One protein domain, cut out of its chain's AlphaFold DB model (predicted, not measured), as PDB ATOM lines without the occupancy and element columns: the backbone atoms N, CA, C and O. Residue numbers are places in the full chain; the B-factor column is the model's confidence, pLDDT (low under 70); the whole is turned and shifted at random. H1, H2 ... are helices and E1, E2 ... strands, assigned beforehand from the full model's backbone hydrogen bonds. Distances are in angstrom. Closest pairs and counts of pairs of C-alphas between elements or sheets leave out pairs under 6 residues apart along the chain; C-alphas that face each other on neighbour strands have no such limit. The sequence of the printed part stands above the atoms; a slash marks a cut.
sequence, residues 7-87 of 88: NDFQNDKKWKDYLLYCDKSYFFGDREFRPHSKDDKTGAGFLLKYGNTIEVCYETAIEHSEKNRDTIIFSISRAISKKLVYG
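What this domain is: This is residues 7 to 87 of the 88 residues of an uncharacterized protein of Bacillus cereus HuB4-4 (UniProt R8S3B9). The model is a loose arch: a small sheet of E1, E2 and E3 makes one leg, the long helix H3 the other, and short H2 with residues 59 to 68 spans between them. Short H1 is near E1; residues 73 to 87 stick out. The printed part has 81 residues with three named helices and three named strands, ordered H1 H2 E1 E2 E3 H3; the sheet, E1 E2 E3, and the class are mixed. The radius of gyration of the C-alphas is 15.0 A, the spans 41 by 32 by 21 A.

Where its parts are: E1 is residues 26 to 30, E2 45 to 50, E3 53 to 58. H1, residues 7 to 11, begins at C-alpha 7 (7.702, 106.252, 303.008). H2 is residues 15 to 21. H3, residues 69 to 86, 25.6 A long, ends at C-alpha 86 (33.931, 95.225, 324.034).

How they stand to each other: E1 and E2 are parallel; N 29 and O 47 are within hydrogen-bond range, 2.9 A. The hairpin E2 and E3 is antiparallel; N 48 and O 55 are 2.9 A apart. H1, H2 and H3 are not on the sheet. H2 and H3 are close but not clearly touching; their closest C-alphas, Tyr 21 and Ile 72, are 6.9 A apart. Every O i to N i+4 pair is within range in H1 and H3, 0 of 3 in H2, where 4 of 4 O i to N i+3 pairs are.

The domain as a whole: The C-alphas farthest apart, Asp 39 and Val 85, are 43.8 A apart. The printed part has no cut. The link E1 to E2 is long; in it residues 34 to 39 have pLDDT under 70.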
ATOM      1  N   ASN A   7       6.816 105.509 303.891       78.25
ATOM      2  CA  ASN A   7       7.702 106.252 303.008       78.25
ATOM      3  C   ASN A   7       9.094 105.605 302.907       78.25
ATOM      4  O   ASN A   7       9.650 105.553 301.813       78.25
ATOM      5  N   ASP A   8       9.626 105.059 304.004       80.44
ATOM      6  CA  ASP A   8      10.901 104.325 303.991       80.44
ATOM      7  C   ASP A   8      10.785 103.053 303.151       80.44
ATOM      8  O   ASP A   8      11.629 102.785 302.297       80.44
ATOM      9  N   PHE A   9       9.676 102.325 303.317       79.94
ATOM     10  CA  PHE A   9       9.372 101.141 302.523       79.94
ATOM     11  C   PHE A   9       9.359 101.439 301.023       79.94
ATOM     12  O   PHE A   9       9.981 100.729 300.238       79.94
ATOM     13  N   GLN A  10       8.652 102.487 300.596       78.44
ATOM     14  CA  GLN A  10       8.525 102.798 299.171       78.44
ATOM     15  C   GLN A  10       9.837 103.328 298.582       78.44
ATOM     16  O   GLN A  10      10.194 102.956 297.464       78.44
ATOM     17  N   ASN A  11      10.590 104.127 299.338       82.12
ATOM     18  CA  ASN A  11      11.805 104.772 298.840       82.12
ATOM     19  C   ASN A  11      13.069 103.917 298.931       82.12
ATOM     20  O   ASN A  11      14.086 104.297 298.343       82.12
ATOM     21  N   ASP A  12      13.030 102.768 299.607       81.88
ATOM     22  CA  ASP A  12      14.144 101.832 299.550       81.88
ATOM     23  C   ASP A  12      14.248 101.235 298.139       81.88
ATOM     24  O   ASP A  12      13.472 100.363 297.740       81.88
ATOM     25  N   LYS A  13      15.192 101.767 297.358       81.38
ATOM     26  CA  LYS A  13      15.528 101.322 295.998       81.38
ATOM     27  C   LYS A  13      16.632 100.267 295.981       81.38
ATOM     28  O   LYS A  13      16.840  99.641 294.948       81.38
ATOM     29  N   LYS A  14      17.357 100.105 297.091       84.94
ATOM     30  CA  LYS A  14      18.510  99.200 297.199       84.94
ATOM     31  C   LYS A  14      18.159  97.898 297.898       84.94
ATOM     32  O   LYS A  14      19.010  97.027 298.008       84.94
ATOM     33  N   TRP A  15      16.909  97.735 298.320       87.06
ATOM     34  CA  TRP A  15      16.466  96.562 299.061       87.06
ATOM     35  C   TRP A  15      16.839  95.222 298.395       87.06
ATOM     36  O   TRP A  15      17.193  94.269 299.083       87.06
ATOM     37  N   LYS A  16      16.834  95.159 297.054       87.44
ATOM     38  CA  LYS A  16      17.235  93.965 296.288       87.44
ATOM     39  C   LYS A  16      18.722  93.635 296.395       87.44
ATOM     40  O   LYS A  16      19.081  92.465 296.302       87.44
ATOM     41  N   ASP A  17      19.576  94.627 296.626       89.75
ATOM     42  CA  ASP A  17      21.009  94.407 296.835       89.75
ATOM     43  C   ASP A  17      21.242  93.590 298.117       89.75
ATOM     44  O   ASP A  17      22.214  92.839 298.208       89.75
ATOM     45  N   TYR A  18      20.319  93.674 299.086       87.06
ATOM     46  CA  TYR A  18      20.391  92.901 300.324       87.06
ATOM     47  C   TYR A  18      20.115  91.406 300.129       87.06
ATOM     48  O   TYR A  18      20.633  90.604 300.904       87.06
ATOM     49  N   LEU A  19      19.387  91.018 299.075       88.75
ATOM     50  CA  LEU A  19      19.086  89.612 298.761       88.75
ATOM     51  C   LEU A  19      20.360  88.790 298.521       88.75
ATOM     52  O   LEU A  19      20.372  87.580 298.678       88.75
ATOM     53  N   LEU A  20      21.480  89.430 298.180       89.62
ATOM     54  CA  LEU A  20      22.753  88.729 298.003       89.62
ATOM     55  C   LEU A  20      23.337  88.182 299.315       89.62
ATOM     56  O   LEU A  20      24.270  87.372 299.270       89.62
ATOM     57  N   TYR A  21      22.823  88.634 300.461       89.44
ATOM     58  CA  TYR A  21      23.365  88.359 301.790       89.44
ATOM     59  C   TYR A  21      22.443  87.512 302.675       89.44
ATOM     60  O   TYR A  21      22.768  87.296 303.844       89.44
ATOM     61  N   CYS A  22      21.305  87.041 302.165       88.88
ATOM     62  CA  CYS A  22      20.378  86.209 302.924       88.88
ATOM     63  C   CYS A  22      19.626  85.221 302.027       88.88
ATOM     64  O   CYS A  22      19.595  85.375 300.814       88.88
ATOM     65  N   ASP A  23      19.039  84.200 302.652       89.25
ATOM     66  CA  ASP A  23      18.094  83.268 302.013       89.25
ATOM     67  C   ASP A  23      16.656  83.813 302.022       89.25
ATOM     68  O   ASP A  23      15.809  83.458 301.205       89.25
ATOM     69  N   LYS A  24      16.352  84.644 303.024       90.31
ATOM     70  CA  LYS A  24      15.038  85.238 303.245       90.31
ATOM     71  C   LYS A  24      15.198  86.686 303.685       90.31
ATOM     72  O   LYS A  24      15.978  86.985 304.591       90.31
ATOM     73  N   SER A  25      14.409  87.573 303.086       90.06
ATOM     74  CA  SER A  25      14.367  88.994 303.432       90.06
ATOM     75  C   SER A  25      12.971  89.398 303.891       90.06
ATOM     76  O   SER A  25      11.989  89.082 303.216       90.06
ATOM     77  N   TYR A  26      12.896  90.158 304.982       90.38
ATOM     78  CA  TYR A  26      11.645  90.713 305.485       90.38
ATOM     79  C   TYR A  26      11.800  92.192 305.809       90.38
ATOM     80  O   TYR A  26      12.808  92.612 306.378       90.38
ATOM     81  N   PHE A  27      10.759  92.961 305.518       89.88
ATOM     82  CA  PHE A  27      10.588  94.309 306.041       89.88
ATOM     83  C   PHE A  27       9.961  94.251 307.439       89.88
ATOM     84  O   PHE A  27       9.119  93.393 307.705       89.88
ATOM     85  N   PHE A  28      10.360  95.151 308.339       89.50
ATOM     86  CA  PHE A  28       9.938  95.130 309.743       89.50
ATOM     87  C   PHE A  28       9.059  96.337 310.105       89.50
ATOM     88  O   PHE A  28       9.532  97.471 310.166       89.50
ATOM     89  N   GLY A  29       7.776  96.084 310.350       86.25
ATOM     90  CA  GLY A  29       6.765  97.094 310.664       86.25
ATOM     91  C   GLY A  29       6.188  96.960 312.079       86.25
ATOM     92  O   GLY A  29       6.315  95.922 312.728       86.25
ATOM     93  N   ASP A  30       5.491  97.995 312.547       84.56
ATOM     94  CA  ASP A  30       4.593  97.905 313.705       84.56
ATOM     95  C   ASP A  30       3.228  97.378 313.265       84.56
ATOM     96  O   ASP A  30       2.887  97.419 312.090       84.56
ATOM     97  N   ARG A  31       2.397  96.936 314.213       75.69
ATOM     98  CA  ARG A  31       1.050  96.398 313.943       75.69
ATOM     99  C   ARG A  31       0.174  97.273 313.031       75.69
ATOM    100  O   ARG A  31      -0.670  96.751 312.307       75.69
ATOM    101  N   GLU A  32       0.328  98.592 313.097       72.44
ATOM    102  CA  GLU A  32      -0.448  99.536 312.281       72.44
ATOM    103  C   GLU A  32       0.053  99.627 310.835       72.44
ATOM    104  O   GLU A  32      -0.654 100.118 309.952       72.44
ATOM    105  N   PHE A  33       1.255  99.113 310.577       74.25
ATOM    106  CA  PHE A  33       1.834  99.043 309.256       74.25
ATOM    107  C   PHE A  33       1.070  98.018 308.421       74.25
ATOM    108  O   PHE A  33       1.232  96.807 308.560       74.25
ATOM    109  N   ARG A  34       0.221  98.521 307.525       68.00
ATOM    110  CA  ARG A  34      -0.387  97.715 306.470       68.00
ATOM    111  C   ARG A  34       0.498  97.803 305.235       68.00
ATOM    112  O   ARG A  34       0.454  98.831 304.552       68.00
ATOM    113  N   PRO A  35       1.302  96.772 304.936       65.38
ATOM    114  CA  PRO A  35       2.094  96.776 303.723       65.38
ATOM    115  C   PRO A  35       1.156  96.775 302.522       65.38
ATOM    116  O   PRO A  35       0.440  95.811 302.265       65.38
ATOM    117  N   HIS A  36       1.151  97.875 301.777       68.06
ATOM    118  CA  HIS A  36       0.634  97.874 300.422       68.06
ATOM    119  C   HIS A  36       1.835  97.885 299.486       68.06
ATOM    120  O   HIS A  36       2.420  98.934 299.202       68.06
ATOM    121  N   SER A  37       2.250  96.686 299.082       66.81
ATOM    122  CA  SER A  37       3.298  96.501 298.089       66.81
ATOM    123  C   SER A  37       2.825  97.112 296.776       66.81
ATOM    124  O   SER A  37       1.862  96.636 296.178       66.81
ATOM    125  N   LYS A  38       3.485  98.186 296.348       63.09
ATOM    126  CA  LYS A  38       3.375  98.690 294.981       63.09
ATOM    127  C   LYS A  38       4.569  98.167 294.191       63.09
ATOM    128  O   LYS A  38       5.648  97.972 294.754       63.09
ATOM    129  N   ASP A  39       4.351  97.938 292.903       69.81
ATOM    130  CA  ASP A  39       5.403  97.706 291.918       69.81
ATOM    131  C   ASP A  39       6.360  96.544 292.264       69.81
ATOM    132  O   ASP A  39       5.947  95.392 292.431       69.81
ATOM    133  N   ASP A  40       7.657  96.838 292.348       71.38
ATOM    134  CA  ASP A  40       8.751  95.874 292.396       71.38
ATOM    135  C   ASP A  40       8.887  95.142 293.737       71.38
ATOM    136  O   ASP A  40       9.642  94.174 293.805       71.38
ATOM    137  N   LYS A  41       8.149  95.576 294.768       79.12
ATOM    138  CA  LYS A  41       8.112  94.980 296.117       79.12
ATOM    139  C   LYS A  41       6.982  93.962 296.305       79.12
ATOM    140  O   LYS A  41       6.690  93.530 297.424       79.12
ATOM    141  N   THR A  42       6.313  93.590 295.218       80.62
ATOM    142  CA  THR A  42       5.331  92.504 295.213       80.62
ATOM    143  C   THR A  42       6.015  91.194 295.618       80.62
ATOM    144  O   THR A  42       7.030  90.820 295.040       80.62
ATOM    145  N   GLY A  43       5.477  90.510 296.632       83.06
ATOM    146  CA  GLY A  43       6.052  89.269 297.166       83.06
ATOM    147  C   GLY A  43       7.121  89.451 298.250       83.06
ATOM    148  O   GLY A  43       7.629  88.452 298.755       83.06
ATOM    149  N   ALA A  44       7.453  90.686 298.641       87.00
ATOM    150  CA  ALA A  44       8.311  90.928 299.797       87.00
ATOM    151  C   ALA A  44       7.659  90.435 301.099       87.00
ATOM    152  O   ALA A  44       6.465  90.646 301.320       87.00
ATOM    153  N   GLY A  45       8.453  89.799 301.963       89.06
ATOM    154  CA  GLY A  45       8.000  89.357 303.279       89.06
ATOM    155  C   GLY A  45       7.890  90.509 304.279       89.06
ATOM    156  O   GLY A  45       8.621  91.500 304.192       89.06
ATOM    157  N   PHE A  46       7.012  90.357 305.271       89.44
ATOM    158  CA  PHE A  46       6.819  91.329 306.346       89.44
ATOM    159  C   PHE A  46       6.753  90.670 307.716       89.44
ATOM    160  O   PHE A  46       5.964  89.751 307.954       89.44
ATOM    161  N   LEU A  47       7.544  91.221 308.629       90.81
ATOM    162  CA  LEU A  47       7.497  90.955 310.054       90.81
ATOM    163  C   LEU A  47       6.791  92.117 310.748       90.81
ATOM    164  O   LEU A  47       7.117  93.277 310.489       90.81
ATOM    165  N   LEU A  48       5.861  91.808 311.647       88.94
ATOM    166  CA  LEU A  48       5.191  92.803 312.475       88.94
ATOM    167  C   LEU A  48       5.555  92.615 313.941       88.94
ATOM    168  O   LEU A  48       5.562  91.499 314.465       88.94
ATOM    169  N   LYS A  49       5.842  93.728 314.614       88.50
ATOM    170  CA  LYS A  49       6.055  93.759 316.058       88.50
ATOM    171  C   LYS A  49       4.720  93.799 316.803       88.50
ATOM    172  O   LYS A  49       3.872  94.652 316.534       88.50
ATOM    173  N   TYR A  50       4.572  92.933 317.804       85.00
ATOM    174  CA  TYR A  50       3.450  92.928 318.737       85.00
ATOM    175  C   TYR A  50       3.958  92.930 320.185       85.00
ATOM    176  O   TYR A  50       4.299  91.901 320.762       85.00
ATOM    177  N   GLY A  51       4.057  94.115 320.795       83.38
ATOM    178  CA  GLY A  51       4.641  94.255 322.132       83.38
ATOM    179  C   GLY A  51       6.092  93.759 322.162       83.38
ATOM    180  O   GLY A  51       6.975  94.409 321.601       83.38
ATOM    181  N   ASN A  52       6.316  92.601 322.795       86.00
ATOM    182  CA  ASN A  52       7.621  91.930 322.877       86.00
ATOM    183  C   ASN A  52       7.764  90.733 321.920       86.00
ATOM    184  O   ASN A  52       8.776  90.038 321.974       86.00
ATOM    185  N   THR A  53       6.777  90.475 321.059       88.81
ATOM    186  CA  THR A  53       6.826  89.408 320.055       88.81
ATOM    187  C   THR A  53       6.991  89.979 318.648       88.81
ATOM    188  O   THR A  53       6.729  91.155 318.384       88.81
ATOM    189  N   ILE A  54       7.480  89.132 317.744       91.31
ATOM    190  CA  ILE A  54       7.608  89.412 316.316       91.31
ATOM    191  C   ILE A  54       6.905  88.272 315.586       91.31
ATOM    192  O   ILE A  54       7.170  87.106 315.876       91.31
ATOM    193  N   GLU A  55       6.027  88.610 314.649       90.81
ATOM    194  CA  GLU A  55       5.243  87.646 313.879       90.81
ATOM    195  C   GLU A  55       5.459  87.846 312.379       90.81
ATOM    196  O   GLU A  55       5.605  88.973 311.902       90.81
ATOM    197  N   VAL A  56       5.453  86.747 311.620       90.25
ATOM    198  CA  VAL A  56       5.441  86.796 310.154       90.25
ATOM    199  C   VAL A  56       4.018  87.105 309.708       90.25
ATOM    200  O   VAL A  56       3.134  86.260 309.808       90.25
ATOM    201  N   CYS A  57       3.795  88.323 309.220       87.44
ATOM    202  CA  CYS A  57       2.498  88.732 308.687       87.44
ATOM    203  C   CYS A  57       2.341  88.302 307.225       87.44
ATOM    204  O   CYS A  57       1.280  87.828 306.827       87.44
ATOM    205  N   TYR A  58       3.425  88.411 306.454       87.38
ATOM    206  CA  TYR A  58       3.500  87.928 305.081       87.38
ATOM    207  C   TYR A  58       4.821  87.196 304.881       87.38
ATOM    208  O   TYR A  58       5.890  87.743 305.162       87.38
ATOM    209  N   GLU A  59       4.744  85.957 304.406       90.69
ATOM    210  CA  GLU A  59       5.936  85.208 304.018       90.69
ATOM    211  C   GLU A  59       6.526  85.798 302.728       90.69
ATOM    212  O   GLU A  59       5.795  86.303 301.872       90.69
ATOM    213  N   THR A  60       7.852  85.757 302.598       89.44
ATOM    214  CA  THR A  60       8.521  86.174 301.365       89.44
ATOM    215  C   THR A  60       8.259  85.149 300.265       89.44
ATOM    216  O   THR A  60       8.519  83.960 300.431       89.44
ATOM    217  N   ALA A  61       7.755  85.618 299.127       88.19
ATOM    218  CA  ALA A  61       7.584  84.819 297.914       88.19
ATOM    219  C   ALA A  61       8.765  84.983 296.939       88.19
ATOM    220  O   ALA A  61       8.768  84.404 295.857       88.19
ATOM    221  N   ILE A  62       9.754  85.809 297.294       86.06
ATOM    222  CA  ILE A  62      10.916  86.088 296.450       86.06
ATOM    223  C   ILE A  62      11.956  84.990 296.649       86.06
ATOM    224  O   ILE A  62      12.658  84.963 297.663       86.06
ATOM    225  N   GLU A  63      12.083  84.125 295.650       86.31
ATOM    226  CA  GLU A  63      13.120  83.099 295.602       86.31
ATOM    227  C   GLU A  63      14.485  83.719 295.283       86.31
ATOM    228  O   GLU A  63      14.675  84.387 294.264       86.31
ATOM    229  N   HIS A  64      15.443  83.507 296.181       87.00
ATOM    230  CA  HIS A  64      16.844  83.882 296.023       87.00
ATOM    231  C   HIS A  64      17.708  83.016 296.949       87.00
ATOM    232  O   HIS A  64      17.187  82.287 297.789       87.00
ATOM    233  N   SER A  65      19.026  83.087 296.776       85.50
ATOM    234  CA  SER A  65      20.000  82.466 297.674       85.50
ATOM    235  C   SER A  65      21.185  83.406 297.847       85.50
ATOM    236  O   SER A  65      21.538  84.186 296.950       85.50
ATOM    237  N   GLU A  66      21.771  83.346 299.031       87.75
ATOM    238  CA  GLU A  66      22.949  84.089 299.413       87.75
ATOM    239  C   GLU A  66      24.161  83.697 298.557       87.75
ATOM    240  O   GLU A  66      24.423  82.532 298.265       87.75
ATOM    241  N   LYS A  67      24.983  84.679 298.174       86.31
ATOM    242  CA  LYS A  67      26.147  84.397 297.317       86.31
ATOM    243  C   LYS A  67      27.350  83.822 298.065       86.31
ATOM    244  O   LYS A  67      28.246  83.275 297.428       86.31
ATOM    245  N   ASN A  68      27.445  84.029 299.381       89.69
ATOM    246  CA  ASN A  68      28.669  83.738 300.135       89.69
ATOM    247  C   ASN A  68      28.400  83.454 301.624       89.69
ATOM    248  O   ASN A  68      28.773  84.232 302.507       89.69
ATOM    249  N   ARG A  69      27.729  82.327 301.883       91.69
ATOM    250  CA  ARG A  69      27.266  81.896 303.209       91.69
ATOM    251  C   ARG A  69      28.352  81.931 304.286       91.69
ATOM    252  O   ARG A  69      28.150  82.539 305.334       91.69
ATOM    253  N   ASP A  70      29.518  81.348 304.019       94.31
ATOM    254  CA  ASP A  70      30.601  81.249 305.009       94.31
ATOM    255  C   ASP A  70      31.144  82.622 305.412       94.31
ATOM    256  O   ASP A  70      31.352  82.904 306.595       94.31
ATOM    257  N   THR A  71      31.308  83.523 304.438       94.38
ATOM    258  CA  THR A  71      31.755  84.897 304.705       94.38
ATOM    259  C   THR A  71      30.716  85.668 305.520       94.38
ATOM    260  O   THR A  71      31.079  86.440 306.415       94.38
ATOM    261  N   ILE A  72      29.425  85.446 305.253       93.31
ATOM    262  CA  ILE A  72      28.317  86.055 306.001       93.31
ATOM    263  C   ILE A  72      28.324  85.551 307.450       93.31
ATOM    264  O   ILE A  72      28.351  86.362 308.378       93.31
ATOM    265  N   ILE A  73      28.396  84.232 307.660       94.31
ATOM    266  CA  ILE A  73      28.451  83.610 308.994       94.31
ATOM    267  C   ILE A  73      29.663  84.110 309.781       94.31
ATOM    268  O   ILE A  73      29.531  84.491 310.949       94.31
ATOM    269  N   PHE A  74      30.840  84.158 309.153       95.62
ATOM    270  CA  PHE A  74      32.050  84.671 309.787       95.62
ATOM    271  C   PHE A  74      31.891  86.139 310.204       95.62
ATOM    272  O   PHE A  74      32.242  86.512 311.326       95.62
ATOM    273  N   SER A  75      31.324  86.971 309.328       94.12
ATOM    274  CA  SER A  75      31.111  88.397 309.593       94.12
ATOM    275  C   SER A  75      30.147  88.621 310.759       94.12
ATOM    276  O   SER A  75      30.448  89.415 311.654       94.12
ATOM    277  N   ILE A  76      29.040  87.871 310.799       93.69
ATOM    278  CA  ILE A  76      28.072  87.889 311.905       93.69
ATOM    279  C   ILE A  76      28.748  87.451 313.208       93.69
ATOM    280  O   ILE A  76      28.694  88.171 314.205       93.69
ATOM    281  N   SER A  77      29.448  86.314 313.194       95.12
ATOM    282  CA  SER A  77      30.137  85.770 314.372       95.12
ATOM    283  C   SER A  77      31.158  86.760 314.930       95.12
ATOM    284  O   SER A  77      31.207  87.011 316.132       95.12
ATOM    285  N   ARG A  78      31.940  87.398 314.053       94.44
ATOM    286  CA  ARG A  78      32.908  88.428 314.439       94.44
ATOM    287  C   ARG A  78      32.229  89.644 315.069       94.44
ATOM    288  O   ARG A  78      32.757  90.175 316.046       94.44
ATOM    289  N   ALA A  79      31.105  90.105 314.521       93.75
ATOM    290  CA  ALA A  79      30.362  91.241 315.063       93.75
ATOM    291  C   ALA A  79      29.793  90.928 316.458       93.75
ATOM    292  O   ALA A  79      29.977  91.723 317.379       93.75
ATOM    293  N   ILE A  80      29.199  89.744 316.638       93.69
ATOM    294  CA  ILE A  80      28.674  89.283 317.932       93.69
ATOM    295  C   ILE A  80      29.798  89.175 318.968       93.69
ATOM    296  O   ILE A  80      29.673  89.720 320.062       93.69
ATOM    297  N   SER A  81      30.920  88.541 318.619       94.25
ATOM    298  CA  SER A  81      32.063  88.406 319.528       94.25
ATOM    299  C   SER A  81      32.639  89.759 319.938       94.25
ATOM    300  O   SER A  81      32.960  89.959 321.107       94.25
ATOM    301  N   LYS A  82      32.739  90.721 319.009       92.75
ATOM    302  CA  LYS A  82      33.172  92.085 319.346       92.75
ATOM    303  C   LYS A  82      32.217  92.750 320.332       92.75
ATOM    304  O   LYS A  82      32.690  93.331 321.302       92.75
ATOM    305  N   LYS A  83      30.907  92.625 320.117       92.12
ATOM    306  CA  LYS A  83      29.903  93.187 321.022       92.12
ATOM    307  C   LYS A  83      29.953  92.562 322.412       92.12
ATOM    308  O   LYS A  83      29.862  93.273 323.405       92.12
ATOM    309  N   LEU A  84      30.160  91.248 322.485       92.38
ATOM    310  CA  LEU A  84      30.289  90.524 323.749       92.38
ATOM    311  C   LEU A  84      31.537  90.947 324.541       92.38
ATOM    312  O   LEU A  84      31.461  91.115 325.752       92.38
ATOM    313  N   VAL A  85      32.677  91.106 323.863       91.38
ATOM    314  CA  VAL A  85      33.962  91.416 324.513       91.38
ATOM    315  C   VAL A  85      34.091  92.902 324.848       91.38
ATOM    316  O   VAL A  85      34.580  93.245 325.920       91.38
ATOM    317  N   TYR A  86      33.679  93.784 323.936       89.75
ATOM    318  CA  TYR A  86      33.931  95.225 324.034       89.75
ATOM    319  C   TYR A  86      32.692  96.055 324.401       89.75
ATOM    320  O   TYR A  86      32.828  97.251 324.638       89.75
ATOM    321  N   GLY A  87      31.495  95.460 324.448       79.50
ATOM    322  CA  GLY A  87      30.256  96.143 324.845       79.50
ATOM    323  C   GLY A  87      29.653  97.102 323.807       79.50
ATOM    324  O   GLY A  87      28.670  97.768 324.126       79.50
TER     325      GLY A  87